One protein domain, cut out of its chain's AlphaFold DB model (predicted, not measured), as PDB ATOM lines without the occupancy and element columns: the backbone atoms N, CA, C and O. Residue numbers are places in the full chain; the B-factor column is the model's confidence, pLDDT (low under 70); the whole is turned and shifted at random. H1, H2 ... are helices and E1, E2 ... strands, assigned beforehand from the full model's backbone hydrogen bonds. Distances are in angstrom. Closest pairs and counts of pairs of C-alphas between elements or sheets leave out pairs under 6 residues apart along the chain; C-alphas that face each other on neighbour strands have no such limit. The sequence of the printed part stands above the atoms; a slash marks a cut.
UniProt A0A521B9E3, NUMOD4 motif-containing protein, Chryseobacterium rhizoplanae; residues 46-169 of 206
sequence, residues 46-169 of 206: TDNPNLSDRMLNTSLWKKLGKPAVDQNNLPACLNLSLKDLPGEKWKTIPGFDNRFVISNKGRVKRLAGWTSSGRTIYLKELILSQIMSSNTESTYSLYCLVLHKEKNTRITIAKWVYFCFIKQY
ATOM      1  N   THR A  46      32.735 -13.854 -41.865       61.97
ATOM      2  CA  THR A  46      32.364 -12.668 -41.079       61.97
ATOM      3  C   THR A  46      33.582 -11.770 -40.853       61.97
ATOM      4  O   THR A  46      34.732 -12.189 -41.013       61.97
ATOM      5  N   ASP A  47      33.366 -10.471 -40.648       57.38
ATOM      6  CA  ASP A  47      34.468  -9.548 -40.366       57.38
ATOM      7  C   ASP A  47      35.024  -9.800 -38.968       57.38
ATOM      8  O   ASP A  47      34.276 -10.072 -38.032       57.38
ATOM      9  N   ASN A  48      36.344  -9.681 -38.811       58.22
ATOM     10  CA  ASN A  48      36.886  -9.429 -37.486       58.22
ATOM     11  C   ASN A  48      36.564  -7.959 -37.174       58.22
ATOM     12  O   ASN A  48      37.155  -7.092 -37.830       58.22
ATOM     13  N   PRO A  49      35.676  -7.665 -36.206       53.47
ATOM     14  CA  PRO A  49      35.252  -6.295 -35.920       53.47
ATOM     15  C   PRO A  49      36.444  -5.374 -35.610       53.47
ATOM     16  O   PRO A  49      36.428  -4.196 -35.945       53.47
ATOM     17  N   ASN A  50      37.547  -5.923 -35.083       53.12
ATOM     18  CA  ASN A  50      38.764  -5.162 -34.785       53.12
ATOM     19  C   ASN A  50      39.554  -4.704 -36.029       53.12
ATOM     20  O   ASN A  50      40.389  -3.804 -35.930       53.12
ATOM     21  N   LEU A  51      39.362  -5.348 -37.187       55.16
ATOM     22  CA  LEU A  51      40.039  -4.998 -38.442       55.16
ATOM     23  C   LEU A  51      39.157  -4.142 -39.355       55.16
ATOM     24  O   LEU A  51      39.699  -3.281 -40.046       55.16
ATOM     25  N   SER A  52      37.836  -4.350 -39.347       52.75
ATOM     26  CA  SER A  52      36.890  -3.567 -40.156       52.75
ATOM     27  C   SER A  52      36.816  -2.099 -39.731       52.75
ATOM     28  O   SER A  52      36.540  -1.243 -40.565       52.75
ATOM     29  N   ASP A  53      37.128  -1.797 -38.469       59.69
ATOM     30  CA  ASP A  53      37.003  -0.444 -37.909       59.69
ATOM     31  C   ASP A  53      38.271   0.418 -38.077       59.69
ATOM     32  O   ASP A  53      38.284   1.633 -37.864       59.69
ATOM     33  N   ARG A  54      39.395  -0.191 -38.479       73.62
ATOM     34  CA  ARG A  54      40.684   0.505 -38.523       73.62
ATOM     35  C   ARG A  54      40.876   1.235 -39.850       73.62
ATOM     36  O   ARG A  54      41.640   0.794 -40.700       73.62
ATOM     37  N   MET A  55      40.249   2.400 -39.999       86.94
ATOM     38  CA  MET A  55      40.371   3.241 -41.206       86.94
ATOM     39  C   MET A  55      41.737   3.943 -41.344       86.94
ATOM     40  O   MET A  55      42.120   4.344 -42.445       86.94
ATOM     41  N   LEU A  56      42.486   4.075 -40.241       91.50
ATOM     42  CA  LEU A  56      43.763   4.789 -40.171       91.50
ATOM     43  C   LEU A  56      44.926   3.876 -39.754       91.50
ATOM     44  O   LEU A  56      44.901   3.216 -38.709       91.50
ATOM     45  N   ASN A  57      46.027   3.933 -40.505       94.31
ATOM     46  CA  ASN A  57      47.300   3.336 -40.112       94.31
ATOM     47  C   ASN A  57      47.993   4.167 -39.015       94.31
ATOM     48  O   ASN A  57      48.937   4.922 -39.255       94.31
ATOM     49  N   THR A  58      47.530   3.998 -37.778       92.56
ATOM     50  CA  THR A  58      48.035   4.722 -36.600       92.56
ATOM     51  C   THR A  58      49.524   4.492 -36.324       92.56
ATOM     52  O   THR A  58      50.186   5.380 -35.788       92.56
ATOM     53  N   SER A  59      50.078   3.329 -36.693       93.56
ATOM     54  CA  SER A  59      51.505   3.028 -36.504       93.56
ATOM     55  C   SER A  59      52.373   3.887 -37.420       93.56
ATOM     56  O   SER A  59      53.307   4.543 -36.954       93.56
ATOM     57  N   LEU A  60      52.027   3.941 -38.711       94.94
ATOM     58  CA  LEU A  60      52.733   4.791 -39.663       94.94
ATOM     59  C   LEU A  60      52.529   6.272 -39.339       94.94
ATOM     60  O   LEU A  60      53.501   7.018 -39.336       94.94
ATOM     61  N   TRP A  61      51.310   6.686 -38.982       94.75
ATOM     62  CA  TRP A  61      51.022   8.071 -38.597       94.75
ATOM     63  C   TRP A  61      51.911   8.555 -37.439       94.75
ATOM     64  O   TRP A  61      52.516   9.622 -37.535       94.75
ATOM     65  N   LYS A  62      52.085   7.737 -36.389       94.00
ATOM     66  CA  LYS A  62      53.019   8.036 -35.287       94.00
ATOM     67  C   LYS A  62      54.465   8.153 -35.780       94.00
ATOM     68  O   LYS A  62      55.152   9.096 -35.400       94.00
ATOM     69  N   LYS A  63      54.917   7.234 -36.640       92.50
ATOM     70  CA  LYS A  63      56.280   7.249 -37.205       92.50
ATOM     71  C   LYS A  63      56.558   8.451 -38.110       92.50
ATOM     72  O   LYS A  63      57.699   8.879 -38.195       92.50
ATOM     73  N   LEU A  64      55.531   8.995 -38.758       91.56
ATOM     74  CA  LEU A  64      55.626  10.196 -39.591       91.56
ATOM     75  C   LEU A  64      55.623  11.503 -38.781       91.56
ATOM     76  O   LEU A  64      55.592  12.576 -39.377       91.56
ATOM     77  N   GLY A  65      55.633  11.433 -37.446       91.31
ATOM     78  CA  GLY A  65      55.593  12.614 -36.583       91.31
ATOM     79  C   GLY A  65      54.186  13.163 -36.353       91.31
ATOM     80  O   GLY A  65      54.050  14.327 -36.003       91.31
ATOM     81  N   LYS A  66      53.144  12.335 -36.533       91.62
ATOM     82  CA  LYS A  66      51.733  12.712 -36.349       91.62
ATOM     83  C   LYS A  66      51.338  13.950 -37.177       91.62
ATOM     84  O   LYS A  66      50.864  14.931 -36.605       91.62
ATOM     85  N   PRO A  67      51.528  13.929 -38.510       89.38
ATOM     86  CA  PRO A  67      51.116  15.050 -39.345       89.38
ATOM     87  C   PRO A  67      49.624  15.339 -39.147       89.38
ATOM     88  O   PRO A  67      48.837  14.413 -38.909       89.38
ATOM     89  N   ALA A  68      49.241  16.613 -39.257       86.50
ATOM     90  CA  ALA A  68      47.838  17.000 -39.284       86.50
ATOM     91  C   ALA A  68      47.164  16.313 -40.480       86.50
ATOM     92  O   ALA A  68      47.630  16.428 -41.614       86.50
ATOM     93  N   VAL A  69      46.106  15.549 -40.212       84.56
ATOM     94  CA  VAL A  69      45.349  14.812 -41.226       84.56
ATOM     95  C   VAL A  69      43.878  15.161 -41.098       84.56
ATOM     96  O   VAL A  69      43.334  15.171 -39.996       84.56
ATOM     97  N   ASP A  70      43.243  15.436 -42.231       84.12
ATOM     98  CA  ASP A  70      41.793  15.554 -42.313       84.12
ATOM     99  C   ASP A  70      41.182  14.147 -42.279       84.12
ATOM    100  O   ASP A  70      41.540  13.286 -43.087       84.12
ATOM    101  N   GLN A  71      40.266  13.903 -41.341       75.69
ATOM    102  CA  GLN A  71      39.573  12.618 -41.220       75.69
ATOM    103  C   GLN A  71      38.734  12.296 -42.465       75.69
ATOM    104  O   GLN A  71      38.598  11.126 -42.819       75.69
ATOM    105  N   ASN A  72      38.238  13.319 -43.166       79.12
ATOM    106  CA  ASN A  72      37.453  13.154 -44.388       79.12
ATOM    107  C   ASN A  72      38.329  12.905 -45.624       79.12
ATOM    108  O   ASN A  72      37.851  12.374 -46.627       79.12
ATOM    109  N   ASN A  73      39.616  13.255 -45.552       83.56
ATOM    110  CA  ASN A  73      40.560  13.137 -46.656       83.56
ATOM    111  C   ASN A  73      41.927  12.636 -46.170       83.56
ATOM    112  O   ASN A  73      42.950  13.322 -46.247       83.56
ATOM    113  N   LEU A  74      41.936  11.407 -45.650       90.56
ATOM    114  CA  LEU A  74      43.159  10.772 -45.177       90.56
ATOM    115  C   LEU A  74      44.173  10.584 -46.319       90.56
ATOM    116  O   LEU A  74      43.810  10.045 -47.372       90.56
ATOM    117  N   PRO A  75      45.463  10.898 -46.086       93.25
ATOM    118  CA  PRO A  75      46.534  10.573 -47.015       93.25
ATOM    119  C   PRO A  75      46.532   9.108 -47.439       93.25
ATOM    120  O   PRO A  75      46.327   8.212 -46.616       93.25
ATOM    121  N   ALA A  76      46.854   8.849 -48.706       95.25
ATOM    122  CA  ALA A  76      46.800   7.506 -49.281       95.25
ATOM    123  C   ALA A  76      47.625   6.477 -48.488       95.25
ATOM    124  O   ALA A  76      47.154   5.370 -48.241       95.25
ATOM    125  N   CYS A  77      48.819   6.842 -48.015       95.38
ATOM    126  CA  CYS A  77      49.668   5.941 -47.230       95.38
ATOM    127  C   CYS A  77      49.103   5.592 -45.838       95.38
ATOM    128  O   CYS A  77      49.525   4.607 -45.230       95.38
ATOM    129  N   LEU A  78      48.174   6.402 -45.323       95.44
ATOM    130  CA  LEU A  78      47.543   6.245 -44.014       95.44
ATOM    131  C   LEU A  78      46.129   5.654 -44.095       95.44
ATOM    132  O   LEU A  78      45.660   5.094 -43.105       95.44
ATOM    133  N   ASN A  79      45.472   5.767 -45.248       95.31
ATOM    134  CA  ASN A  79      44.092   5.353 -45.465       95.31
ATOM    135  C   ASN A  79      43.980   3.836 -45.706       95.31
ATOM    136  O   ASN A  79      44.440   3.325 -46.730       95.31
ATOM    137  N   LEU A  80      43.326   3.133 -44.778       94.38
ATOM    138  CA  LEU A  80      43.075   1.688 -44.834       94.38
ATOM    139  C   LEU A  80      41.657   1.328 -45.320       94.38
ATOM    140  O   LEU A  80      41.319   0.149 -45.396       94.38
ATOM    141  N   SER A  81      40.832   2.319 -45.671       92.44
ATOM    142  CA  SER A  81      39.483   2.096 -46.195       92.44
ATOM    143  C   SER A  81      39.519   1.467 -47.587       92.44
ATOM    144  O   SER A  81      40.302   1.876 -48.445       92.44
ATOM    145  N   LEU A  82      38.620   0.516 -47.844       92.44
ATOM    146  CA  LEU A  82      38.451  -0.090 -49.168       92.44
ATOM    147  C   LEU A  82      37.898   0.888 -50.215       92.44
ATOM    148  O   LEU A  82      38.059   0.631 -51.408       92.44
ATOM    149  N   LYS A  83      37.298   2.008 -49.780       92.75
ATOM    150  CA  LYS A  83      36.792   3.057 -50.671       92.75
ATOM    151  C   LYS A  83      37.938   3.666 -51.473       92.75
ATOM    152  O   LYS A  83      38.990   4.005 -50.922       92.75
ATOM    153  N   ASP A  84      37.721   3.819 -52.772       94.19
ATOM    154  CA  ASP A  84      38.697   4.437 -53.659       94.19
ATOM    155  C   ASP A  84      38.801   5.948 -53.407       94.19
ATOM    156  O   ASP A  84      37.815   6.631 -53.113       94.19
ATOM    157  N   LEU A  85      40.024   6.466 -53.501       94.31
ATOM    158  CA  LEU A  85      40.308   7.891 -53.361       94.31
ATOM    159  C   LEU A  85      40.051   8.628 -54.688       94.31
ATOM    160  O   LEU A  85      40.172   8.030 -55.761       94.31
ATOM    161  N   PRO A  86      39.785   9.947 -54.669       94.06
ATOM    162  CA  PRO A  86      39.610  10.722 -55.896       94.06
ATOM    163  C   PRO A  86      40.805  10.600 -56.857       94.06
ATOM    164  O   PRO A  86      41.956  10.860 -56.485       94.06
ATOM    165  N   GLY A  87      40.534  10.195 -58.103       94.50
ATOM    166  CA  GLY A  87      41.552   9.995 -59.144       94.50
ATOM    167  C   GLY A  87      42.461   8.777 -58.928       94.50
ATOM    168  O   GLY A  87      43.503   8.658 -59.583       94.50
ATOM    169  N   GLU A  88      42.112   7.889 -57.998       96.44
ATOM    170  CA  GLU A  88      42.839   6.648 -57.778       96.44
ATOM    171  C   GLU A  88      42.565   5.639 -58.898       96.44
ATOM    172  O   GLU A  88      41.433   5.426 -59.317       96.44
ATOM    173  N   LYS A  89      43.633   5.025 -59.402       97.81
ATOM    174  CA  LYS A  89      43.594   3.994 -60.439       97.81
ATOM    175  C   LYS A  89      44.401   2.806 -59.962       97.81
ATOM    176  O   LYS A  89      45.532   2.990 -59.517       97.81
ATOM    177  N   TRP A  90      43.848   1.607 -60.098       98.19
ATOM    178  CA  TRP A  90      44.464   0.360 -59.651       98.19
ATOM    179  C   TRP A  90      45.068  -0.419 -60.819       98.19
ATOM    180  O   TRP A  90      44.523  -0.429 -61.921       98.19
ATOM    181  N   LYS A  91      46.195  -1.090 -60.573       98.25
ATOM    182  CA  LYS A  91      46.794  -2.071 -61.483       98.25
ATOM    183  C   LYS A  91      47.247  -3.298 -60.706       98.25
ATOM    184  O   LYS A  91      47.773  -3.170 -59.602       98.25
ATOM    185  N   THR A  92      47.085  -4.476 -61.294       97.00
ATOM    186  CA  THR A  92      47.622  -5.731 -60.756       97.00
ATOM    187  C   THR A  92      49.131  -5.638 -60.598       97.00
ATOM    188  O   THR A  92      49.806  -5.091 -61.467       97.00
ATOM    189  N   ILE A  93      49.657  -6.161 -59.490       96.00
ATOM    190  CA  ILE A  93      51.097  -6.271 -59.251       96.00
ATOM    191  C   ILE A  93      51.582  -7.580 -59.894       96.00
ATOM    192  O   ILE A  93      51.212  -8.658 -59.411       96.00
ATOM    193  N   PRO A  94      52.389  -7.533 -60.970       93.88
ATOM    194  CA  PRO A  94      52.864  -8.750 -61.620       93.88
ATOM    195  C   PRO A  94      53.735  -9.596 -60.693       93.88
ATOM    196  O   PRO A  94      54.453  -9.074 -59.843       93.88
ATOM    197  N   GLY A  95      53.672 -10.917 -60.868       89.88
ATOM    198  CA  GLY A  95      54.452 -11.864 -60.071       89.88
ATOM    199  C   GLY A  95      53.849 -12.224 -58.709       89.88
ATOM    200  O   GLY A  95      54.511 -12.914 -57.947       89.88
ATOM    201  N   PHE A  96      52.611 -11.805 -58.406       90.06
ATOM    202  CA  PHE A  96      51.903 -12.164 -57.165       90.06
ATOM    203  C   PHE A  96      50.562 -12.880 -57.398       90.06
ATOM    204  O   PHE A  96      49.607 -12.683 -56.642       90.06
ATOM    205  N   ASP A  97      50.481 -13.703 -58.445       87.50
ATOM    206  CA  ASP A  97      49.323 -14.566 -58.744       87.50
ATOM    207  C   ASP A  97      47.992 -13.798 -58.844       87.50
ATOM    208  O   ASP A  97      46.943 -14.288 -58.436       87.50
ATOM    209  N   ASN A  98      48.040 -12.548 -59.316       88.00
ATOM    210  CA  ASN A  98      46.898 -11.628 -59.380       88.00
ATOM    211  C   ASN A  98      46.203 -11.361 -58.029       88.00
ATOM    212  O   ASN A  98      45.091 -10.851 -58.003       88.00
ATOM    213  N   ARG A  99      46.853 -11.652 -56.893       90.69
ATOM    214  CA  ARG A  99      46.261 -11.481 -55.551       90.69
ATOM    215  C   ARG A  99      46.361 -10.065 -55.002       90.69
ATOM    216  O   ARG A  99      45.709  -9.746 -54.010       90.69
ATOM    217  N   PHE A 100      47.207  -9.228 -55.595       95.00
ATOM    218  CA  PHE A 100      47.441  -7.871 -55.118       95.00
ATOM    219  C   PHE A 100      47.384  -6.877 -56.267       95.00
ATOM    220  O   PHE A 100      47.912  -7.118 -57.356       95.00
ATOM    221  N   VAL A 101      46.790  -5.728 -55.979       97.75
ATOM    222  CA  VAL A 101      46.772  -4.557 -56.851       97.75
ATOM    223  C   VAL A 101      47.435  -3.386 -56.126       97.75
ATOM    224  O   VAL A 101      47.401  -3.289 -54.896       97.75
ATOM    225  N   ILE A 102      48.063  -2.496 -56.886       98.38
ATOM    226  CA  ILE A 102      48.652  -1.249 -56.398       98.38
ATOM    227  C   ILE A 102      47.995  -0.068 -57.098       98.38
ATOM    228  O   ILE A 102      47.734  -0.123 -58.303       98.38
ATOM    229  N   SER A 103      47.718   0.994 -56.351       98.25
ATOM    230  CA  SER A 103      47.167   2.216 -56.913       98.25
ATOM    231  C   SER A 103      48.244   3.196 -57.362       98.25
ATOM    232  O   SER A 103      49.375   3.175 -56.871       98.25
ATOM    233  N   ASN A 104      47.892   4.108 -58.268       97.62
ATOM    234  CA  ASN A 104      48.753   5.228 -58.665       97.62
ATOM    235  C   ASN A 104      49.107   6.160 -57.491       97.62
ATOM    236  O   ASN A 104      50.100   6.873 -57.575       97.62
ATOM    237  N   LYS A 105      48.333   6.131 -56.398       96.88
ATOM    238  CA  LYS A 105      48.612   6.844 -55.136       96.88
ATOM    239  C   LYS A 105      49.455   6.023 -54.150       96.88
ATOM    240  O   LYS A 105      49.724   6.461 -53.036       96.88
ATOM    241  N   GLY A 106      49.859   4.813 -54.535       97.12
ATOM    242  CA  GLY A 106      50.732   3.953 -53.747       97.12
ATOM    243  C   GLY A 106      50.040   3.108 -52.681       97.12
ATOM    244  O   GLY A 106      50.741   2.515 -51.863       97.12
ATOM    245  N   ARG A 107      48.704   3.004 -52.667       97.69
ATOM    246  CA  ARG A 107      48.010   2.028 -51.808       97.69
ATOM    247  C   ARG A 107      48.162   0.627 -52.383       97.69
ATOM    248  O   ARG A 107      48.156   0.454 -53.597       97.69
ATOM    249  N   VAL A 108      48.282  -0.377 -51.519       97.94
ATOM    250  CA  VAL A 108      48.320  -1.791 -51.918       97.94
ATOM    251  C   VAL A 108      47.077  -2.462 -51.367       97.94
ATOM    252  O   VAL A 108      46.829  -2.402 -50.164       97.94
ATOM    253  N   LYS A 109      46.305  -3.107 -52.238       96.50
ATOM    254  CA  LYS A 109      45.088  -3.836 -51.884       96.50
ATOM    255  C   LYS A 109      45.315  -5.313 -52.175       96.50
ATOM    256  O   LYS A 109      45.734  -5.678 -53.274       96.50
ATOM    257  N   ARG A 110      45.084  -6.162 -51.178       93.88
ATOM    258  CA  ARG A 110      44.939  -7.605 -51.379       93.88
ATOM    259  C   ARG A 110      43.517  -7.849 -51.854       93.88
ATOM    260  O   ARG A 110      42.606  -7.399 -51.171       93.88
ATOM    261  N   LEU A 111      43.346  -8.548 -52.969       91.25
ATOM    262  CA  LEU A 111      42.035  -8.956 -53.466       91.25
ATOM    263  C   LEU A 111      41.481 -10.109 -52.628       91.25
ATOM    264  O   LEU A 111      42.242 -10.880 -52.033       91.25
ATOM    265  N   ALA A 112      40.157 -10.222 -52.583       86.19
ATOM    266  CA  ALA A 112      39.522 -11.359 -51.945       86.19
ATOM    267  C   ALA A 112      39.829 -12.650 -52.721       86.19
ATOM    268  O   ALA A 112      39.851 -12.654 -53.953       86.19
ATOM    269  N   GLY A 113      40.074 -13.746 -52.010       81.06
ATOM    270  CA  GLY A 113      40.317 -15.030 -52.652       81.06
ATOM    271  C   GLY A 113      40.929 -16.084 -51.744       81.06
ATOM    272  O   GLY A 113      41.321 -15.827 -50.603       81.06
ATOM    273  N   TRP A 114      41.023 -17.292 -52.286       75.75
ATOM    274  CA  TRP A 114      41.631 -18.437 -51.623       75.75
ATOM    275  C   TRP A 114      43.156 -18.393 -51.715       75.75
ATOM    276  O   TRP A 114      43.730 -18.089 -52.761       75.75
ATOM    277  N   THR A 115      43.834 -18.733 -50.620       72.44
ATOM    278  CA  THR A 115      45.269 -19.022 -50.655       72.44
ATOM    279  C   THR A 115      45.505 -20.443 -51.166       72.44
ATOM    280  O   THR A 115      44.932 -21.401 -50.655       72.44
ATOM    281  N   SER A 116      46.367 -20.585 -52.173       59.03
ATOM    282  CA  SER A 116      46.736 -21.883 -52.757       59.03
ATOM    283  C   SER A 116      48.029 -22.477 -52.180       59.03
ATOM    284  O   SER A 116      48.292 -23.656 -52.381       59.03
ATOM    285  N   SER A 117      48.833 -21.687 -51.458       61.00
ATOM    286  CA  SER A 117      50.107 -22.115 -50.860       61.00
ATOM    287  C   SER A 117      50.013 -22.174 -49.331       61.00
ATOM    288  O   SER A 117      49.727 -21.145 -48.705       61.00
ATOM    289  N   GLY A 118      50.281 -23.339 -48.738       62.62
ATOM    290  CA  GLY A 118      50.210 -23.579 -47.293       62.62
ATOM    291  C   GLY A 118      48.788 -23.863 -46.793       62.62
ATOM    292  O   GLY A 118      48.057 -24.665 -47.370       62.62
ATOM    293  N   ARG A 119      48.372 -23.210 -45.699       60.06
ATOM    294  CA  ARG A 119      47.005 -23.339 -45.167       60.06
ATOM    295  C   ARG A 119      46.024 -22.653 -46.124       60.06
ATOM    296  O   ARG A 119      46.064 -21.430 -46.266       60.06
ATOM    297  N   THR A 120      45.139 -23.425 -46.749       67.19
ATOM    298  CA  THR A 120      44.056 -22.907 -47.596       67.19
ATOM    299  C   THR A 120      43.055 -22.154 -46.735       67.19
ATOM    300  O   THR A 120      42.260 -22.763 -46.022       67.19
ATOM    301  N   ILE A 121      43.113 -20.829 -46.782       71.00
ATOM    302  CA  ILE A 121      42.196 -19.924 -46.099       71.00
ATOM    303  C   ILE A 121      41.621 -18.956 -47.126       71.00
ATOM    304  O   ILE A 121      42.308 -18.546 -48.065       71.00
ATOM    305  N   TYR A 122      40.358 -18.584 -46.950       75.44
ATOM    306  CA  TYR A 122      39.791 -17.476 -47.700       75.44
ATOM    307  C   TYR A 122      40.215 -16.169 -47.035       75.44
ATOM    308  O   TYR A 122      39.993 -15.962 -45.841       75.44
ATOM    309  N   LEU A 123      40.837 -15.288 -47.807       79.31
ATOM    310  CA  LEU A 123      41.223 -13.962 -47.359       79.31
ATOM    311  C   LEU A 123      40.282 -12.943 -47.978       79.31
ATOM    312  O   LEU A 123      40.090 -12.927 -49.190       79.31
ATOM    313  N   LYS A 124      39.731 -12.061 -47.145       82.38
ATOM    314  CA  LYS A 124      38.974 -10.902 -47.612       82.38
ATOM    315  C   LYS A 124      39.878  -9.858 -48.253       82.38
ATOM    316  O   LYS A 124      41.093  -9.798 -47.983       82.38
ATOM    317  N   GLU A 125      39.232  -9.017 -49.054       89.25
ATOM    318  CA  GLU A 125      39.834  -7.810 -49.591       89.25
ATOM    319  C   GLU A 125      40.296  -6.897 -48.449       89.25
ATOM    320  O   GLU A 125      39.622  -6.769 -47.427       89.25
ATOM    321  N   LEU A 126      41.489  -6.319 -48.582       92.12
ATOM    322  CA  LEU A 126      42.081  -5.492 -47.531       92.12
ATOM    323  C   LEU A 126      43.103  -4.515 -48.114       92.12
ATOM    324  O   LEU A 126      43.998  -4.932 -48.855       92.12
ATOM    325  N   ILE A 127      43.045  -3.242 -47.708       96.00
ATOM    326  CA  ILE A 127      44.176  -2.324 -47.893       96.00
ATOM    327  C   ILE A 127      45.281  -2.693 -46.905       96.00
ATOM    328  O   ILE A 127      45.095  -2.680 -45.687       96.00
ATOM    329  N   LEU A 128      46.458  -3.017 -47.425       95.56
ATOM    330  CA  LEU A 128      47.592  -3.394 -46.600       95.56
ATOM    331  C   LEU A 128      48.191  -2.171 -45.908       95.56
ATOM    332  O   LEU A 128      48.463  -1.144 -46.531       95.56
ATOM    333  N   SER A 129      48.476  -2.319 -44.615       95.62
ATOM    334  CA  SER A 129      49.209  -1.305 -43.863       95.62
ATOM    335  C   SER A 129      50.614  -1.119 -44.428       95.62
ATOM    336  O   SER A 129      51.379  -2.074 -44.587       95.62
ATOM    337  N   GLN A 130      50.959   0.133 -44.714       96.62
ATOM    338  CA  GLN A 130      52.310   0.517 -45.096       96.62
ATOM    339  C   GLN A 130      53.205   0.671 -43.867       96.62
ATOM    340  O   GLN A 130      52.779   1.110 -42.796       96.62
ATOM    341  N   ILE A 131      54.472   0.324 -44.044       95.94
ATOM    342  CA  ILE A 131      55.520   0.362 -43.036       95.94
ATOM    343  C   ILE A 131      56.633   1.268 -43.555       95.94
ATOM    344  O   ILE A 131      56.971   1.254 -44.740       95.94
ATOM    345  N   MET A 132      57.213   2.056 -42.655       94.25
ATOM    346  CA  MET A 132      58.368   2.898 -42.946       94.25
ATOM    347  C   MET A 132      59.672   2.134 -42.701       94.25
ATOM    348  O   MET A 132      59.862   1.550 -41.632       94.25
ATOM    349  N   SER A 133      60.564   2.159 -43.689       90.69
ATOM    350  CA  SER A 133      61.956   1.710 -43.602       90.69
ATOM    351  C   SER A 133      62.853   2.925 -43.756       90.69
ATOM    352  O   SER A 133      62.893   3.515 -44.838       90.69
ATOM    353  N   SER A 134      63.575   3.288 -42.704       84.50
ATOM    354  CA  SER A 134      64.590   4.336 -42.782       84.50
ATOM    355  C   SER A 134      65.745   3.867 -43.668       84.50
ATOM    356  O   SER A 134      66.185   2.724 -43.556       84.50
ATOM    357  N   ASN A 135      66.194   4.731 -44.577       73.50
ATOM    358  CA  ASN A 135      67.369   4.498 -45.420       73.50
ATOM    359  C   ASN A 135      68.555   5.342 -44.923       73.50
ATOM    360  O   ASN A 135      69.694   4.887 -44.954       73.50
ATOM    361  N   THR A 136      68.277   6.568 -44.475       72.00
ATOM    362  CA  THR A 136      69.190   7.483 -43.772       72.00
ATOM    363  C   THR A 136      68.395   8.248 -42.707       72.00
ATOM    364  O   THR A 136      67.187   8.044 -42.588       72.00
ATOM    365  N   GLU A 137      69.033   9.159 -41.969       66.31
ATOM    366  CA  GLU A 137      68.351  10.032 -40.996       66.31
ATOM    367  C   GLU A 137      67.223  10.869 -41.626       66.31
ATOM    368  O   GLU A 137      66.170  11.051 -41.025       66.31
ATOM    369  N   SER A 138      67.412  11.325 -42.868       69.00
ATOM    370  CA  SER A 138      66.479  12.215 -43.577       69.00
ATOM    371  C   SER A 138      65.677  11.546 -44.697       69.00
ATOM    372  O   SER A 138      64.807  12.179 -45.296       69.00
ATOM    373  N   THR A 139      65.951  10.275 -45.018       82.31
ATOM    374  CA  THR A 139      65.277   9.573 -46.118       82.31
ATOM    375  C   THR A 139      64.730   8.227 -45.674       82.31
ATOM    376  O   THR A 139      65.398   7.435 -45.009       82.31
ATOM    377  N   TYR A 140      63.505   7.934 -46.091       90.56
ATOM    378  CA  TYR A 140      62.850   6.661 -45.833       90.56
ATOM    379  C   TYR A 140      62.111   6.174 -47.075       90.56
ATOM    380  O   TYR A 140      61.870   6.911 -48.032       90.56
ATOM    381  N   SER A 141      61.746   4.899 -47.051       92.44
ATOM    382  CA  SER A 141      60.890   4.272 -48.049       92.44
ATOM    383  C   SER A 141      59.691   3.618 -47.377       92.44
ATOM    384  O   SER A 141      59.813   3.023 -46.304       92.44
ATOM    385  N   LEU A 142      58.532   3.711 -48.023       96.31
ATOM    386  CA  LEU A 142      57.333   2.993 -47.607       96.31
ATOM    387  C   LEU A 142      57.258   1.641 -48.312       96.31
ATOM    388  O   LEU A 142      57.663   1.496 -49.472       96.31
ATOM    389  N   TYR A 143      56.752   0.640 -47.603       96.81
ATOM    390  CA  TYR A 143      56.550  -0.696 -48.140       96.81
ATOM    391  C   TYR A 143      55.403  -1.434 -47.456       96.81
ATOM    392  O   TYR A 143      55.050  -1.125 -46.324       96.81
ATOM    393  N   CYS A 144      54.877  -2.458 -48.119       96.69
ATOM    394  CA  CYS A 144      54.022  -3.470 -47.503       96.69
ATOM    395  C   CYS A 144      54.768  -4.806 -47.428       96.69
ATOM    396  O   CYS A 144      55.608  -5.105 -48.282       96.69
ATOM    397  N   LEU A 145      54.450  -5.615 -46.419       95.19
ATOM    398  CA  LEU A 145      54.849  -7.020 -46.360       95.19
ATOM    399  C   LEU A 145      53.693  -7.881 -46.853       95.19
ATOM    400  O   LEU A 145      52.561  -7.718 -46.402       95.19
ATOM    401  N   VAL A 146      53.984  -8.794 -47.774       91.25
ATOM    402  CA  VAL A 146      53.018  -9.771 -48.278       91.25
ATOM    403  C   VAL A 146      53.590 -11.172 -48.180       91.25
ATOM    404  O   VAL A 146      54.770 -11.385 -48.446       91.25
ATOM    405  N   LEU A 147      52.745 -12.140 -47.843       86.06
ATOM    406  CA  LEU A 147      53.105 -13.548 -47.929       86.06
ATOM    407  C   LEU A 147      52.853 -14.045 -49.357       86.06
ATOM    408  O   LEU A 147      51.711 -14.079 -49.830       86.06
ATOM    409  N   HIS A 148      53.912 -14.434 -50.055       83.69
ATOM    410  CA  HIS A 148      53.833 -15.012 -51.392       83.69
ATOM    411  C   HIS A 148      54.834 -16.157 -51.507       83.69
ATOM    412  O   HIS A 148      55.988 -15.999 -51.113       83.69
ATOM    413  N   LYS A 149      54.370 -17.314 -52.004       82.56
ATOM    414  CA  LYS A 149      55.160 -18.556 -52.075       82.56
ATOM    415  C   LYS A 149      55.857 -18.871 -50.747       82.56
ATOM    416  O   LYS A 149      57.067 -19.060 -50.702       82.56
ATOM    417  N   GLU A 150      55.082 -18.811 -49.661       80.25
ATOM    418  CA  GLU A 150      55.534 -19.112 -48.289       80.25
ATOM    419  C   GLU A 150      56.657 -18.201 -47.756       80.25
ATOM    420  O   GLU A 150      57.225 -18.454 -46.697       80.25
ATOM    421  N   LYS A 151      56.952 -17.091 -48.446       85.25
ATOM    422  CA  LYS A 151      57.969 -16.117 -48.042       85.25
ATOM    423  C   LYS A 151      57.374 -14.725 -47.877       85.25
ATOM    424  O   LYS A 151      56.578 -14.256 -48.696       85.25
ATOM    425  N   ASN A 152      57.811 -14.035 -46.826       88.50
ATOM    426  CA  ASN A 152      57.506 -12.622 -46.636       88.50
ATOM    427  C   ASN A 152      58.270 -11.799 -47.675       88.50
ATOM    428  O   ASN A 152      59.489 -11.654 -47.613       88.50
ATOM    429  N   THR A 153      57.533 -11.263 -48.639       91.81
ATOM    430  CA  THR A 153      58.054 -10.450 -49.732       91.81
ATOM    431  C   THR A 153      57.693  -8.991 -49.504       91.81
ATOM    432  O   THR A 153      56.581  -8.649 -49.097       91.81
ATOM    433  N   ARG A 154      58.653  -8.106 -49.770       93.62
ATOM    434  CA  ARG A 154      58.492  -6.664 -49.605       93.62
ATOM    435  C   ARG A 154      58.008  -6.019 -50.904       93.62
ATOM    436  O   ARG A 154      58.689  -6.077 -51.925       93.62
ATOM    437  N   ILE A 155      56.877  -5.322 -50.837       95.88
ATOM    438  CA  ILE A 155      56.377  -4.453 -51.907       95.88
ATOM    439  C   ILE A 155      56.778  -3.020 -51.564       95.88
ATOM    440  O   ILE A 155      56.103  -2.346 -50.791       95.88
ATOM    441  N   THR A 156      57.906  -2.551 -52.100       95.69
ATOM    442  CA  THR A 156      58.343  -1.155 -51.933       95.69
ATOM    443  C   THR A 156      57.499  -0.231 -52.806       95.69
ATOM    444  O   THR A 156      57.548  -0.339 -54.032       95.69
ATOM    445  N   ILE A 157      56.767   0.697 -52.184       97.12
ATOM    446  CA  ILE A 157      55.694   1.461 -52.837       97.12
ATOM    447  C   ILE A 157      56.195   2.219 -54.065       97.12
ATOM    448  O   ILE A 157      55.728   1.965 -55.168       97.12
ATOM    449  N   ALA A 158      57.214   3.072 -53.916       95.88
ATOM    450  CA  ALA A 158      57.727   3.871 -55.032       95.88
ATOM    451  C   ALA A 158      58.222   3.010 -56.214       95.88
ATOM    452  O   ALA A 158      57.983   3.361 -57.368       95.88
ATOM    453  N   LYS A 159      58.862   1.856 -55.944       95.81
ATOM    454  CA  LYS A 159      59.350   0.943 -56.997       95.81
ATOM    455  C   LYS A 159      58.201   0.374 -57.822       95.81
ATOM    456  O   LYS A 159      58.288   0.374 -59.049       95.81
ATOM    457  N   TRP A 160      57.155  -0.101 -57.149       97.44
ATOM    458  CA  TRP A 160      56.008  -0.738 -57.791       97.44
ATOM    459  C   TRP A 160      55.059   0.272 -58.438       97.44
ATOM    460  O   TRP A 160      54.562   0.007 -59.528       97.44
ATOM    461  N   VAL A 161      54.874   1.457 -57.845       98.00
ATOM    462  CA  VAL A 161      54.124   2.549 -58.485       98.00
ATOM    463  C   VAL A 161      54.799   2.952 -59.797       98.00
ATOM    464  O   VAL A 161      54.138   2.992 -60.831       98.00
ATOM    465  N   TYR A 162      56.119   3.174 -59.792       98.12
ATOM    466  CA  TYR A 162      56.853   3.502 -61.019       98.12
ATOM    467  C   TYR A 162      56.712   2.401 -62.076       98.12
ATOM    468  O   TYR A 162      56.380   2.683 -63.226       98.12
ATOM    469  N   PHE A 163      56.929   1.145 -61.677       97.88
ATOM    470  CA  PHE A 163      56.854   0.001 -62.582       97.88
ATOM    471  C   PHE A 163      55.469  -0.132 -63.236       97.88
ATOM    472  O   PHE A 163      55.373  -0.311 -64.449       97.88
ATOM    473  N   CYS A 164      54.393  -0.003 -62.452       97.38
ATOM    474  CA  CYS A 164      53.031  -0.190 -62.945       97.38
ATOM    475  C   CYS A 164      52.489   1.025 -63.719       97.38
ATOM    476  O   CYS A 164      51.695   0.845 -64.646       97.38
ATOM    477  N   PHE A 165      52.864   2.257 -63.358       97.94
ATOM    478  CA  PHE A 165      52.224   3.473 -63.883       97.94
ATOM    479  C   PHE A 165      53.102   4.338 -64.789       97.94
ATOM    480  O   PHE A 165      52.548   5.189 -65.478       97.94
ATOM    481  N   ILE A 166      54.421   4.131 -64.817       97.31
ATOM    482  CA  ILE A 166      55.349   4.978 -65.581       97.31
ATOM    483  C   ILE A 166      56.088   4.153 -66.629       97.31
ATOM    484  O   ILE A 166      55.887   4.352 -67.824       97.31
ATOM    485  N   LYS A 167      56.953   3.228 -66.199       96.75
ATOM    486  CA  LYS A 167      57.756   2.409 -67.113       96.75
ATOM    487  C   LYS A 167      58.195   1.112 -66.442       96.75
ATOM    488  O   LYS A 167      58.728   1.134 -65.334       96.75
ATOM    489  N   GLN A 168      58.028  -0.004 -67.148       95.81
ATOM    490  CA  GLN A 168      58.538  -1.302 -66.710       95.81
ATOM    491  C   GLN A 168      60.066  -1.370 -66.856       95.81
ATOM    492  O   GLN A 168      60.650  -0.812 -67.784       95.81
ATOM    493  N   TYR A 169      60.713  -2.045 -65.915       95.00
ATOM    494  CA  TYR A 169      62.156  -2.284 -65.860       95.00
ATOM    495  C   TYR A 169      62.399  -3.578 -65.079       95.00
ATOM    496  O   TYR A 169      61.473  -4.094 -64.455       95.00
TER     497      TYR A 169
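AT A GLANCE: This is residues 46 to 169 of the 206 residues of the protein "NUMOD4 motif-containing protein" of Chryseobacterium rhizoplanae (UniProt A0A521B9E3). Little regular structure: two small antiparallel sheets, E1-E2-E3 and the strongly twisted E4-E5-E6, with H3 packed on E2 and E5, and long loops. H1 lies far out. The 124 printed residues run H1 H2 E1 E2 E3 E4 E5 E6 H3, class mixed, 48 in named elements; compact, radius of gyration of the C-alphas 14.8 A, spans 40 by 40 by 29 A.

HOW THE PARTS SIT: H1, residues 49 to 52, is apart from H2, residues 58 to 63. E1, 90 to 92, E2, 100 to 103, and E3, 108 to 110, form a meander of successive hairpins; N 91 and O 102, and N 101 and O 109, are 2.9 A apart. E4, 131 to 134, E5, 140 to 148, and E6, 151 to 156, form another; N 131 and O 143 are 2.8 A apart, N 144 and O 155 2.9 A. H2 only grazes this sheet; its closest C-alphas to E4 are Leu 60 and Ile 131, 6.2 A. H3, 157 to 165, is on both sheets; its closest C-alphas to E5 are Ile 157 and Tyr 143, 5.2 A. In H2 and H3 every O i to N i+4 pair is within hydrogen-bond range.

IN THESE COORDINATES: C-alpha 49 begins H1 at (35.252, -6.295, -35.920). E5 measures 24.1 A; H3, 11.8 A, ends at C-alpha 165, (52.224, 3.473, -63.883).

THE WHOLE: The printed part has no cut. Links H2 to E1 and E3 to E4 are long. pLDDT is under 70 at residues 46 to 53, 116 to 120 and 137 to 138.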